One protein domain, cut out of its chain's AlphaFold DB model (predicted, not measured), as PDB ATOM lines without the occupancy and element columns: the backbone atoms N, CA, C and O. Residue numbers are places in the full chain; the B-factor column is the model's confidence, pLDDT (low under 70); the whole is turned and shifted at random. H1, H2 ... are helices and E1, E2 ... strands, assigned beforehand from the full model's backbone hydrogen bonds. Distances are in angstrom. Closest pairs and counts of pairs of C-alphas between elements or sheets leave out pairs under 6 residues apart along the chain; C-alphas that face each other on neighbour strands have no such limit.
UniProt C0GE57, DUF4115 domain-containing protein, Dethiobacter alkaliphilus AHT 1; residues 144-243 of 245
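This is residues 144 to 243 of the 245 residues of the protein "DUF4115 domain-containing protein" of Dethiobacter alkaliphilus AHT 1 (UniProt C0GE57). Two antiparallel sheets stand face to face as a sandwich: a twisted one of six strands in the order E3 E2 E5 E10 E9 E8, and a smaller one of four in the order E4 E1 E6 E7. One short helix, H1, bridges the two, near E6 of the smaller sheet and crossing over E10 and E9 of the larger. The printed part has 100 residues, with ten named strands and one named helix, in the order E1 to E7, H1, E8 to E10; the class is mostly strand. The whole is compact, with a radius of gyration of the C-alphas of 12.0 A, and spans 31 by 26 by 24 A.

E1, residues 144 to 149, is an inner strand of the smaller sheet. The edge strand E4, residues 174 to 179, is its antiparallel neighbour at 159 degrees, with N 147 and O 175 within hydrogen-bond range at 2.8 A. E6, residues 193 to 197, is its other neighbour, antiparallel at 163 degrees, with N 146 and O 196 in range at 2.9 A. E6 forms a hairpin with E7, residues 200 to 204, where N 195 and O 203 are 2.9 A apart. In the larger sheet E2, residues 153 to 159, forms a hairpin with the edge strand E3, residues 162 to 169, where N 155 and O 167 are 2.9 A apart. E2 is also the antiparallel neighbour of E5, residues 181 to 187, with N 158 and O 183 at 2.8 A. E5 neighbours E10, residues 236 to 242, at 172 degrees, with N 184 and O 238 at 2.8 A. E8, residues 217 to 219, E9, residues 222 to 229, and E10 form a meander, each strand the antiparallel neighbour of the one before; N 222 and O 219 are 2.8 A apart, N 237 and O 228 also 2.8 A. The facing parts of the sheets are 9.1 A centre to centre, their strands at 12 degrees. H1, residues 205 to 211, has a height over the larger sheet of 8.4 A and runs across the strands, at 77 degrees to E10 on the local plane. The closest C-alphas of H1 and E6 are those of Leu 205 and Ser 194, 5.5 A apart. In H1 every O i to N i+4 pair is within hydrogen-bond range.

E1 begins at C-alpha 144, (88.771, 161.087, 33.517). E2 measures 18.9 A from first to last C-alpha, E3 18.8 A, E9 20.5 A and E10 20.2 A. H1 measures 9.8 A and begins at C-alpha 205, (73.836, 159.720, 37.962). E10 ends at C-alpha 242, (89.713, 151.803, 31.802).

The two C-alphas farthest apart, those of Pro 170 and Leu 243, are 32.0 A apart. The printed part has no cut. No link is long; that from E9 to E10 is short, the others tight. The mean pLDDT of the printed part is 95.0, and residue 233 is under 70.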
ATOM      1  N   VAL A 144      89.124 159.794  32.926       96.25
ATOM      2  CA  VAL A 144      88.771 161.087  33.517       96.25
ATOM      3  C   VAL A 144      87.285 161.058  33.871       96.25
ATOM      4  O   VAL A 144      86.437 160.965  32.984       96.25
ATOM      5  N   VAL A 145      86.950 161.124  35.162       97.62
ATOM      6  CA  VAL A 145      85.567 161.275  35.648       97.62
ATOM      7  C   VAL A 145      85.388 162.666  36.232       97.62
ATOM      8  O   VAL A 145      85.969 162.988  37.270       97.62
ATOM      9  N   GLN A 146      84.507 163.451  35.620       98.12
ATOM     10  CA  GLN A 146      84.072 164.742  36.133       98.12
ATOM     11  C   GLN A 146      82.645 164.624  36.694       98.12
ATOM     12  O   GLN A 146      81.723 164.137  36.035       98.12
ATOM     13  N   LEU A 147      82.445 165.071  37.935       97.75
ATOM     14  CA  LEU A 147      81.140 165.146  38.590       97.75
ATOM     15  C   LEU A 147      80.765 166.589  38.890       97.75
ATOM     16  O   LEU A 147      81.525 167.320  39.526       97.75
ATOM     17  N   ARG A 148      79.526 166.954  38.559       98.06
ATOM     18  CA  ARG A 148      78.939 168.249  38.912       98.06
ATOM     19  C   ARG A 148      77.743 168.073  39.837       98.06
ATOM     20  O   ARG A 148      76.805 167.337  39.527       98.06
ATOM     21  N   THR A 149      77.729 168.770  40.971       98.00
ATOM     22  CA  THR A 149      76.618 168.694  41.927       98.00
ATOM     23  C   THR A 149      75.464 169.618  41.528       98.00
ATOM     24  O   THR A 149      75.575 170.843  41.474       98.00
ATOM     25  N   LEU A 150      74.295 169.032  41.285       97.38
ATOM     26  CA  LEU A 150      73.048 169.745  40.992       97.38
ATOM     27  C   LEU A 150      72.327 170.202  42.268       97.38
ATOM     28  O   LEU A 150      71.566 171.174  42.232       97.38
ATOM     29  N   ASP A 151      72.582 169.527  43.391       97.12
ATOM     30  CA  ASP A 151      72.145 169.865  44.750       97.12
ATOM     31  C   ASP A 151      73.158 169.300  45.775       97.12
ATOM     32  O   ASP A 151      74.068 168.558  45.409       97.12
ATOM     33  N   ARG A 152      73.027 169.631  47.065       96.38
ATOM     34  CA  ARG A 152      73.899 169.107  48.127       96.38
ATOM     35  C   ARG A 152      73.831 167.574  48.181       96.38
ATOM     36  O   ARG A 152      72.747 167.015  48.388       96.38
ATOM     37  N   CYS A 153      74.991 166.924  48.077       95.94
ATOM     38  CA  CYS A 153      75.129 165.468  48.027       95.94
ATOM     39  C   CYS A 153      76.279 164.967  48.918       95.94
ATOM     40  O   CYS A 153      77.300 165.634  49.068       95.94
ATOM     41  N   TRP A 154      76.127 163.776  49.500       96.94
ATOM     42  CA  TRP A 154      77.238 163.029  50.101       96.94
ATOM     43  C   TRP A 154      78.007 162.283  49.010       96.94
ATOM     44  O   TRP A 154      77.369 161.646  48.171       96.94
ATOM     45  N   LEU A 155      79.340 162.347  49.050       97.75
ATOM     46  CA  LEU A 155      80.247 161.625  48.157       97.75
ATOM     47  C   LEU A 155      81.380 160.965  48.961       97.75
ATOM     48  O   LEU A 155      81.991 161.608  49.819       97.75
ATOM     49  N   ASP A 156      81.680 159.706  48.647       97.75
ATOM     50  CA  ASP A 156      82.864 158.947  49.075       97.75
ATOM     51  C   ASP A 156      83.518 158.371  47.806       97.75
ATOM     52  O   ASP A 156      82.903 157.550  47.123       97.75
ATOM     53  N   VAL A 157      84.707 158.866  47.439       98.25
ATOM     54  CA  VAL A 157      85.343 158.630  46.127       98.25
ATOM     55  C   VAL A 157      86.762 158.105  46.292       98.25
ATOM     56  O   VAL A 157      87.544 158.611  47.108       98.25
ATOM     57  N   PHE A 158      87.095 157.110  45.477       98.31
ATOM     58  CA  PHE A 158      88.398 156.475  45.382       98.31
ATOM     59  C   PHE A 158      88.929 156.564  43.950       98.31
ATOM     60  O   PHE A 158      88.170 156.430  42.997       98.31
ATOM     61  N   VAL A 159      90.240 156.733  43.821       97.88
ATOM     62  CA  VAL A 159      90.993 156.673  42.563       97.88
ATOM     63  C   VAL A 159      92.118 155.671  42.779       97.88
ATOM     64  O   VAL A 159      92.857 155.782  43.760       97.88
ATOM     65  N   ASP A 160      92.188 154.637  41.943       96.00
ATOM     66  CA  ASP A 160      93.176 153.552  42.018       96.00
ATOM     67  C   ASP A 160      93.311 152.942  43.432       96.00
ATOM     68  O   ASP A 160      94.395 152.676  43.956       96.00
ATOM     69  N   GLY A 161      92.164 152.762  44.100       96.00
ATOM     70  CA  GLY A 161      92.063 152.239  45.468       96.00
ATOM     71  C   GLY A 161      92.432 153.231  46.584       96.00
ATOM     72  O   GLY A 161      92.300 152.898  47.764       96.00
ATOM     73  N   THR A 162      92.841 154.456  46.251       97.94
ATOM     74  CA  THR A 162      93.127 155.532  47.210       97.94
ATOM     75  C   THR A 162      91.910 156.438  47.371       97.94
ATOM     76  O   THR A 162      91.429 157.014  46.404       97.94
ATOM     77  N   ARG A 163      91.408 156.609  48.600       98.38
ATOM     78  CA  ARG A 163      90.309 157.551  48.878       98.38
ATOM     79  C   ARG A 163      90.783 158.992  48.668       98.38
ATOM     80  O   ARG A 163      91.662 159.444  49.402       98.38
ATOM     81  N   VAL A 164      90.139 159.713  47.753       98.31
ATOM     82  CA  VAL A 164      90.432 161.122  47.432       98.31
ATOM     83  C   VAL A 164      89.407 162.094  48.022       98.31
ATOM     84  O   VAL A 164      89.773 163.196  48.424       98.31
ATOM     85  N   LEU A 165      88.141 161.682  48.154       98.19
ATOM     86  CA  LEU A 165      87.061 162.518  48.687       98.19
ATOM     87  C   LEU A 165      86.199 161.732  49.677       98.19
ATOM     88  O   LEU A 165      85.896 160.563  49.453       98.19
ATOM     89  N   ARG A 166      85.764 162.387  50.762       97.81
ATOM     90  CA  ARG A 166      84.704 161.874  51.646       97.81
ATOM     91  C   ARG A 166      84.010 163.001  52.409       97.81
ATOM     92  O   ARG A 166      84.439 163.357  53.506       97.81
ATOM     93  N   THR A 167      82.964 163.593  51.836       97.94
ATOM     94  CA  THR A 167      82.266 164.738  52.450       97.94
ATOM     95  C   THR A 167      80.854 164.957  51.892       97.94
ATOM     96  O   THR A 167      80.446 164.342  50.911       97.94
ATOM     97  N   ASN A 168      80.096 165.865  52.517       97.44
ATOM     98  CA  ASN A 168      78.950 166.499  51.865       97.44
ATOM     99  C   ASN A 168      79.460 167.650  50.996       97.44
ATOM    100  O   ASN A 168      79.940 168.647  51.536       97.44
ATOM    101  N   VAL A 169      79.303 167.534  49.684       97.69
ATOM    102  CA  VAL A 169      79.632 168.589  48.725       97.69
ATOM    103  C   VAL A 169      78.410 169.509  48.561       97.69
ATOM    104  O   VAL A 169      77.277 169.008  48.503       97.69
ATOM    105  N   PRO A 170      78.578 170.847  48.569       97.62
ATOM    106  CA  PRO A 170      77.486 171.783  48.317       97.62
ATOM    107  C   PRO A 170      77.019 171.728  46.853       97.62
ATOM    108  O   PRO A 170      77.534 170.967  46.042       97.62
ATOM    109  N   ARG A 171      75.980 172.501  46.532       97.75
ATOM    110  CA  ARG A 171      75.397 172.595  45.189       97.75
ATOM    111  C   ARG A 171      76.259 173.468  44.274       97.75
ATOM    112  O   ARG A 171      76.576 174.587  44.662       97.75
ATOM    113  N   GLY A 172      76.469 173.025  43.037       97.06
ATOM    114  CA  GLY A 172      77.119 173.792  41.973       97.06
ATOM    115  C   GLY A 172      78.624 173.567  41.852       97.06
ATOM    116  O   GLY A 172      79.238 174.204  41.006       97.06
ATOM    117  N   GLU A 173      79.193 172.673  42.659       97.88
ATOM    118  CA  GLU A 173      80.608 172.303  42.599       97.88
ATOM    119  C   GLU A 173      80.853 171.347  41.431       97.88
ATOM    120  O   GLU A 173      80.062 170.424  41.207       97.88
ATOM    121  N   THR A 174      81.978 171.530  40.747       98.00
ATOM    122  CA  THR A 174      82.530 170.565  39.793       98.00
ATOM    123  C   THR A 174      83.799 169.972  40.396       98.00
ATOM    124  O   THR A 174      84.620 170.693  40.960       98.00
ATOM    125  N   MET A 175      83.946 168.654  40.315       98.00
ATOM    126  CA  MET A 175      85.129 167.914  40.751       98.00
ATOM    127  C   MET A 175      85.537 166.956  39.647       98.00
ATOM    128  O   MET A 175      84.675 166.438  38.942       98.00
ATOM    129  N   GLU A 176      86.827 166.681  39.546       97.69
ATOM    130  CA  GLU A 176      87.386 165.840  38.499       97.69
ATOM    131  C   GLU A 176      88.470 164.933  39.066       97.69
ATOM    132  O   GLU A 176      89.203 165.323  39.983       97.69
ATOM    133  N   TRP A 177      88.539 163.715  38.535       97.56
ATOM    134  CA  TRP A 177      89.523 162.713  38.912       97.56
ATOM    135  C   TRP A 177      89.991 161.932  37.692       97.56
ATOM    136  O   TRP A 177      89.172 161.433  36.925       97.56
ATOM    137  N   GLU A 178      91.304 161.773  37.586       95.81
ATOM    138  CA  GLU A 178      91.984 160.967  36.576       95.81
ATOM    139  C   GLU A 178      92.638 159.746  37.247       95.81
ATOM    140  O   GLU A 178      93.214 159.872  38.332       95.81
ATOM    141  N   GLY A 179      92.533 158.565  36.632       94.75
ATOM    142  CA  GLY A 179      93.201 157.339  37.088       94.75
ATOM    143  C   GLY A 179      92.829 156.109  36.258       94.75
ATOM    144  O   GLY A 179      92.036 156.197  35.326       94.75
ATOM    145  N   SER A 180      93.369 154.932  36.584       94.50
ATOM    146  CA  SER A 180      93.012 153.690  35.864       94.50
ATOM    147  C   SER A 180      91.612 153.181  36.236       94.50
ATOM    148  O   SER A 180      90.892 152.637  35.392       94.50
ATOM    149  N   VAL A 181      91.233 153.350  37.506       95.81
ATOM    150  CA  VAL A 181      89.906 153.049  38.051       95.81
ATOM    151  C   VAL A 181      89.458 154.172  38.986       95.81
ATOM    152  O   VAL A 181      90.079 154.416  40.025       95.81
ATOM    153  N   VAL A 182      88.324 154.799  38.675       97.69
ATOM    154  CA  VAL A 182      87.640 155.747  39.563       97.69
ATOM    155  C   VAL A 182      86.398 155.066  40.129       97.69
ATOM    156  O   VAL A 182      85.557 154.564  39.390       97.69
ATOM    157  N   ARG A 183      86.260 155.040  41.456       98.06
ATOM    158  CA  ARG A 183      85.108 154.442  42.137       98.06
ATOM    159  C   ARG A 183      84.392 155.460  43.010       98.06
ATOM    160  O   ARG A 183      84.953 156.002  43.964       98.06
ATOM    161  N   LEU A 184      83.110 155.644  42.732       97.31
ATOM    162  CA  LEU A 184      82.169 156.341  43.595       97.31
ATOM    163  C   LEU A 184      81.608 155.305  44.572       97.31
ATOM    164  O   LEU A 184      80.610 154.664  44.280       97.31
ATOM    165  N   GLU A 185      82.263 155.084  45.711       96.50
ATOM    166  CA  GLU A 185      81.878 154.039  46.678       96.50
ATOM    167  C   GLU A 185      80.491 154.319  47.293       96.50
ATOM    168  O   GLU A 185      79.713 153.397  47.550       96.50
ATOM    169  N   GLN A 186      80.178 155.600  47.532       95.62
ATOM    170  CA  GLN A 186      78.879 156.057  48.039       95.62
ATOM    171  C   GLN A 186      78.505 157.437  47.488       95.62
ATOM    172  O   GLN A 186      79.130 158.438  47.845       95.62
ATOM    173  N   VAL A 187      77.417 157.511  46.718       96.19
ATOM    174  CA  VAL A 187      76.741 158.760  46.333       96.19
ATOM    175  C   VAL A 187      75.360 158.800  46.973       96.19
ATOM    176  O   VAL A 187      74.547 157.917  46.729       96.19
ATOM    177  N   GLY A 188      75.106 159.796  47.827       92.25
ATOM    178  CA  GLY A 188      73.926 159.826  48.708       92.25
ATOM    179  C   GLY A 188      72.637 160.411  48.131       92.25
ATOM    180  O   GLY A 188      71.648 160.463  48.860       92.25
ATOM    181  N   ARG A 189      72.673 160.928  46.895       90.62
ATOM    182  CA  ARG A 189      71.528 161.410  46.102       90.62
ATOM    183  C   ARG A 189      71.917 161.368  44.620       90.62
ATOM    184  O   ARG A 189      72.472 162.327  44.094       90.62
ATOM    185  N   GLU A 190      71.632 160.271  43.940       89.19
ATOM    186  CA  GLU A 190      71.970 160.032  42.530       89.19
ATOM    187  C   GLU A 190      71.350 161.064  41.569       89.19
ATOM    188  O   GLU A 190      71.969 161.487  40.598       89.19
ATOM    189  N   PHE A 191      70.171 161.595  41.886       91.88
ATOM    190  CA  PHE A 191      69.555 162.686  41.121       91.88
ATOM    191  C   PHE A 191      70.172 164.079  41.383       91.88
ATOM    192  O   PHE A 191      69.798 165.050  40.722       91.88
ATOM    193  N   ALA A 192      71.082 164.208  42.356       94.69
ATOM    194  CA  ALA A 192      71.744 165.464  42.722       94.69
ATOM    195  C   ALA A 192      73.128 165.638  42.073       94.69
ATOM    196  O   ALA A 192      73.843 166.575  42.429       94.69
ATOM    197  N   VAL A 193      73.512 164.763  41.141       97.06
ATOM    198  CA  VAL A 193      74.825 164.757  40.482       97.06
ATOM    199  C   VAL A 193      74.649 164.490  38.985       97.06
ATOM    200  O   VAL A 193      73.846 163.635  38.611       97.06
ATOM    201  N   SER A 194      75.396 165.199  38.136       97.62
ATOM    202  CA  SER A 194      75.626 164.826  36.734       97.62
ATOM    203  C   SER A 194      77.060 164.347  36.519       97.62
ATOM    204  O   SER A 194      77.961 164.750  37.261       97.62
ATOM    205  N   VAL A 195      77.246 163.469  35.534       97.81
ATOM    206  CA  VAL A 195      78.473 162.699  35.294       97.81
ATOM    207  C   VAL A 195      78.954 162.935  33.868       97.81
ATOM    208  O   VAL A 195      78.201 162.706  32.927       97.81
ATOM    209  N   VAL A 196      80.216 163.320  33.714       97.75
ATOM    210  CA  VAL A 196      80.925 163.365  32.431       97.75
ATOM    211  C   VAL A 196      82.121 162.417  32.542       97.75
ATOM    212  O   VAL A 196      82.802 162.404  33.568       97.75
ATOM    213  N   VAL A 197      82.365 161.597  31.520       96.38
ATOM    214  CA  VAL A 197      83.478 160.634  31.487       96.38
ATOM    215  C   VAL A 197      84.241 160.803  30.183       96.38
ATOM    216  O   VAL A 197      83.635 160.726  29.120       96.38
ATOM    217  N   ASN A 198      85.553 161.043  30.248       95.06
ATOM    218  CA  ASN A 198      86.410 161.286  29.077       95.06
ATOM    219  C   ASN A 198      85.822 162.335  28.096       95.06
ATOM    220  O   ASN A 198      85.874 162.163  26.880       95.06
ATOM    221  N   GLY A 199      85.203 163.395  28.633       94.25
ATOM    222  CA  GLY A 199      84.522 164.448  27.865       94.25
ATOM    223  C   GLY A 199      83.091 164.126  27.395       94.25
ATOM    224  O   GLY A 199      82.409 165.013  26.885       94.25
ATOM    225  N   GLU A 200      82.591 162.902  27.583       95.56
ATOM    226  CA  GLU A 200      81.228 162.502  27.207       95.56
ATOM    227  C   GLU A 200      80.240 162.689  28.376       95.56
ATOM    228  O   GLU A 200      80.397 162.084  29.438       95.56
ATOM    229  N   ASP A 201      79.213 163.533  28.199       96.75
ATOM    230  CA  ASP A 201      78.151 163.753  29.197       96.75
ATOM    231  C   ASP A 201      77.196 162.550  29.256       96.75
ATOM    232  O   ASP A 201      76.422 162.290  28.332       96.75
ATOM    233  N   LEU A 202      77.232 161.825  30.375       96.25
ATOM    234  CA  LEU A 202      76.383 160.663  30.636       96.25
ATOM    235  C   LEU A 202      75.051 161.039  31.306       96.25
ATOM    236  O   LEU A 202      74.229 160.158  31.574       96.25
ATOM    237  N   GLY A 203      74.819 162.329  31.565       96.44
ATOM    238  CA  GLY A 203      73.607 162.861  32.173       96.44
ATOM    239  C   GLY A 203      73.623 162.790  33.699       96.44
ATOM    240  O   GLY A 203      74.654 162.963  34.353       96.44
ATOM    241  N   ARG A 204      72.451 162.587  34.317       96.88
ATOM    242  CA  ARG A 204      72.357 162.463  35.781       96.88
ATOM    243  C   ARG A 204      72.794 161.077  36.222       96.88
ATOM    244  O   ARG A 204      72.471 160.083  35.577       96.88
ATOM    245  N   LEU A 205      73.422 161.001  37.394       96.00
ATOM    246  CA  LEU A 205      73.836 159.720  37.962       96.00
ATOM    247  C   LEU A 205      72.636 158.782  38.199       96.00
ATOM    248  O   LEU A 205      72.785 157.580  38.042       96.00
ATOM    249  N   GLY A 206      71.447 159.309  38.515       94.56
ATOM    250  CA  GLY A 206      70.217 158.507  38.602       94.56
ATOM    251  C   GLY A 206      69.859 157.798  37.292       94.56
ATOM    252  O   GLY A 206      69.690 156.582  37.287       94.56
ATOM    253  N   ASP A 207      69.841 158.536  36.179       95.56
ATOM    254  CA  ASP A 207      69.522 158.003  34.848       95.56
ATOM    255  C   ASP A 207      70.598 156.988  34.383       95.56
ATOM    256  O   ASP A 207      70.298 155.980  33.741       95.56
ATOM    257  N   LEU A 208      71.867 157.221  34.754       95.81
ATOM    258  CA  LEU A 208      72.973 156.280  34.541       95.81
ATOM    259  C   LEU A 208      72.826 155.005  35.391       95.81
ATOM    260  O   LEU A 208      73.062 153.910  34.889       95.81
ATOM    261  N   VAL A 209      72.410 155.120  36.656       95.25
ATOM    262  CA  VAL A 209      72.165 153.964  37.536       95.25
ATOM    263  C   VAL A 209      71.047 153.084  36.989       95.25
ATOM    264  O   VAL A 209      71.214 151.870  37.007       95.25
ATOM    265  N   GLU A 210      69.959 153.662  36.470       94.25
ATOM    266  CA  GLU A 210      68.870 152.901  35.836       94.25
ATOM    267  C   GLU A 210      69.371 152.096  34.621       94.25
ATOM    268  O   GLU A 210      69.074 150.909  34.509       94.25
ATOM    269  N   ARG A 211      70.212 152.695  33.760       95.38
ATOM    270  CA  ARG A 211      70.863 151.996  32.627       95.38
ATOM    271  C   ARG A 211      71.770 150.840  33.065       95.38
ATOM    272  O   ARG A 211      71.933 149.885  32.312       95.38
ATOM    273  N   LEU A 212      72.366 150.934  34.253       96.00
ATOM    274  CA  LEU A 212      73.270 149.926  34.813       96.00
ATOM    275  C   LEU A 212      72.546 148.781  35.547       96.00
ATOM    276  O   LEU A 212      73.199 147.822  35.961       96.00
ATOM    277  N   GLU A 213      71.220 148.845  35.726       92.94
ATOM    278  CA  GLU A 213      70.453 147.762  36.367       92.94
ATOM    279  C   GLU A 213      70.458 146.470  35.533       92.94
ATOM    280  O   GLU A 213      70.460 145.374  36.099       92.94
ATOM    281  N   ASP A 214      70.531 146.597  34.204       93.00
ATOM    282  CA  ASP A 214      70.616 145.475  33.259       93.00
ATOM    283  C   ASP A 214      72.042 144.892  33.128       93.00
ATOM    284  O   ASP A 214      72.225 143.809  32.563       93.00
ATOM    285  N   GLY A 215      73.064 145.577  33.659       94.75
ATOM    286  CA  GLY A 215      74.464 145.151  33.628       94.75
ATOM    287  C   GLY A 215      75.460 146.299  33.403       94.75
ATOM    288  O   GLY A 215      75.064 147.456  33.283       94.75
ATOM    289  N   PRO A 216      76.772 145.999  33.345       96.19
ATOM    290  CA  PRO A 216      77.782 147.001  33.027       96.19
ATOM    291  C   PRO A 216      77.651 147.478  31.575       96.19
ATOM    292  O   PRO A 216      77.392 146.680  30.671       96.19
ATOM    293  N   ILE A 217      77.891 148.770  31.353       96.38
ATOM    294  CA  ILE A 217      77.898 149.394  30.022       96.38
ATOM    295  C   ILE A 217      79.311 149.848  29.645       96.38
ATOM    296  O   ILE A 217      80.200 149.922  30.496       96.38
ATOM    297  N   ILE A 218      79.513 150.148  28.364       95.56
ATOM    298  CA  ILE A 218      80.757 150.717  27.841       95.56
ATOM    299  C   ILE A 218      80.402 152.016  27.124       95.56
ATOM    300  O   ILE A 218      79.722 151.969  26.104       95.56
ATOM    301  N   GLU A 219      80.872 153.140  27.654       93.25
ATOM    302  CA  GLU A 219      80.680 154.495  27.112       93.25
ATOM    303  C   GLU A 219      82.029 155.229  27.198       93.25
ATOM    304  O   GLU A 219      82.831 154.916  28.079       93.25
ATOM    305  N   ALA A 220      82.336 156.156  26.286       91.31
ATOM    306  CA  ALA A 220      83.599 156.914  26.264       91.31
ATOM    307  C   ALA A 220      84.919 156.092  26.368       91.31
ATOM    308  O   ALA A 220      85.961 156.607  26.782       91.31
ATOM    309  N   GLY A 221      84.895 154.800  26.008       90.50
ATOM    310  CA  GLY A 221      86.032 153.873  26.160       90.50
ATOM    311  C   GLY A 221      86.228 153.301  27.574       90.50
ATOM    312  O   GLY A 221      87.259 152.694  27.854       90.50
ATOM    313  N   VAL A 222      85.245 153.473  28.457       94.81
ATOM    314  CA  VAL A 222      85.287 153.121  29.881       94.81
ATOM    315  C   VAL A 222      84.206 152.090  30.182       94.81
ATOM    316  O   VAL A 222      83.057 152.251  29.770       94.81
ATOM    317  N   GLN A 223      84.547 151.034  30.920       96.19
ATOM    318  CA  GLN A 223      83.543 150.133  31.479       96.19
ATOM    319  C   GLN A 223      82.969 150.755  32.750       96.19
ATOM    320  O   GLN A 223      83.711 151.077  33.677       96.19
ATOM    321  N   ILE A 224      81.647 150.876  32.808       97.31
ATOM    322  CA  ILE A 224      80.928 151.423  33.957       97.31
ATOM    323  C   ILE A 224      80.098 150.299  34.578       97.31
ATOM    324  O   ILE A 224      79.333 149.642  33.870       97.31
ATOM    325  N   SER A 225      80.237 150.061  35.885       97.38
ATOM    326  CA  SER A 225      79.444 149.076  36.636       97.38
ATOM    327  C   SER A 225      78.728 149.695  37.838       97.38
ATOM    328  O   SER A 225      79.235 150.594  38.511       97.38
ATOM    329  N   LEU A 226      77.530 149.179  38.131       96.81
ATOM    330  CA  LEU A 226      76.830 149.419  39.392       96.81
ATOM    331  C   LEU A 226      77.306 148.390  40.426       96.81
ATOM    332  O   LEU A 226      76.844 147.250  40.445       96.81
ATOM    333  N   GLU A 227      78.219 148.802  41.301       94.62
ATOM    334  CA  GLU A 227      78.802 147.943  42.339       94.62
ATOM    335  C   GLU A 227      77.819 147.673  43.483       94.62
ATOM    336  O   GLU A 227      77.770 146.573  44.043       94.62
ATOM    337  N   GLN A 228      77.034 148.685  43.875       90.69
ATOM    338  CA  GLN A 228      76.125 148.557  45.009       90.69
ATOM    339  C   GLN A 228      74.926 149.501  44.934       90.69
ATOM    340  O   GLN A 228      75.061 150.702  44.716       90.69
ATOM    341  N   ARG A 229      73.740 148.975  45.252       90.81
ATOM    342  CA  ARG A 229      72.559 149.771  45.607       90.81
ATOM    343  C   ARG A 229      72.204 149.482  47.058       90.81
ATOM    344  O   ARG A 229      71.958 148.334  47.428       90.81
ATOM    345  N   TYR A 230      72.219 150.505  47.902       84.12
ATOM    346  CA  TYR A 230      71.962 150.332  49.328       84.12
ATOM    347  C   TYR A 230      70.452 150.272  49.603       84.12
ATOM    348  O   TYR A 230      69.635 150.865  48.892       84.12
ATOM    349  N   ALA A 231      70.063 149.559  50.664       77.62
ATOM    350  CA  ALA A 231      68.661 149.415  51.048       77.62
ATOM    351  C   ALA A 231      67.998 150.785  51.289       77.62
ATOM    352  O   ALA A 231      68.522 151.621  52.023       77.62
ATOM    353  N   GLY A 232      66.834 151.000  50.669       75.44
ATOM    354  CA  GLY A 232      66.136 152.289  50.650       75.44
ATOM    355  C   GLY A 232      66.461 153.177  49.444       75.44
ATOM    356  O   GLY A 232      65.838 154.222  49.309       75.44
ATOM    357  N   GLY A 233      67.395 152.782  48.568       69.81
ATOM    358  CA  GLY A 233      67.671 153.464  47.295       69.81
ATOM    359  C   GLY A 233      68.404 154.803  47.407       69.81
ATOM    360  O   GLY A 233      68.629 155.436  46.393       69.81
ATOM    361  N   VAL A 234      68.788 155.227  48.617       78.50
ATOM    362  CA  VAL A 234      69.387 156.553  48.883       78.50
ATOM    363  C   VAL A 234      70.890 156.598  48.592       78.50
ATOM    364  O   VAL A 234      71.454 157.671  48.434       78.50
ATOM    365  N   LEU A 235      71.573 155.452  48.579       90.12
ATOM    366  CA  LEU A 235      73.002 155.381  48.276       90.12
ATOM    367  C   LEU A 235      73.227 154.430  47.104       90.12
ATOM    368  O   LEU A 235      72.695 153.312  47.089       90.12
ATOM    369  N   VAL A 236      74.057 154.870  46.165       94.88
ATOM    370  CA  VAL A 236      74.554 154.085  45.029       94.88
ATOM    371  C   VAL A 236      76.080 154.069  45.040       94.88
ATOM    372  O   VAL A 236      76.705 155.037  45.480       94.88
ATOM    373  N   GLY A 237      76.664 152.965  44.586       96.12
ATOM    374  CA  GLY A 237      78.095 152.791  44.388       96.12
ATOM    375  C   GLY A 237      78.381 152.382  42.944       96.12
ATOM    376  O   GLY A 237      77.761 151.434  42.462       96.12
ATOM    377  N   LEU A 238      79.273 153.098  42.260       97.44
ATOM    378  CA  LEU A 238      79.641 152.863  40.859       97.44
ATOM    379  C   LEU A 238      81.159 152.772  40.696       97.44
ATOM    380  O   LEU A 238      81.903 153.465  41.393       97.44
ATOM    381  N   GLU A 239      81.602 151.982  39.726       97.88
ATOM    382  CA  GLU A 239      82.993 151.912  39.281       97.88
ATOM    383  C   GLU A 239      83.106 152.282  37.797       97.88
ATOM    384  O   GLU A 239      82.266 151.901  36.984       97.88
ATOM    385  N   PHE A 240      84.150 153.042  37.474       97.44
ATOM    386  CA  PHE A 240      84.543 153.469  36.137       97.44
ATOM    387  C   PHE A 240      85.956 152.934  35.902       97.44
ATOM    388  O   PHE A 240      86.900 153.372  36.564       97.44
ATOM    389  N   ALA A 241      86.102 151.960  35.007       95.94
ATOM    390  CA  ALA A 241      87.357 151.259  34.762       95.94
ATOM    391  C   ALA A 241      87.805 151.413  33.306       95.94
ATOM    392  O   ALA A 241      87.025 151.202  32.372       95.94
ATOM    393  N   SER A 242      89.081 151.746  33.118       93.62
ATOM    394  CA  SER A 242      89.713 151.803  31.802       93.62
ATOM    395  C   SER A 242      89.659 150.443  31.101       93.62
ATOM    396  O   SER A 242      89.958 149.414  31.709       93.62
ATOM    397  N   LEU A 243      89.328 150.435  29.807       87.25
ATOM    398  CA  LEU A 243      89.339 149.236  28.957       87.25
ATOM    399  C   LEU A 243      90.689 148.988  28.256       87.25
ATOM    400  O   LEU A 243      90.721 148.345  27.212       87.25
TER     401      LEU A 243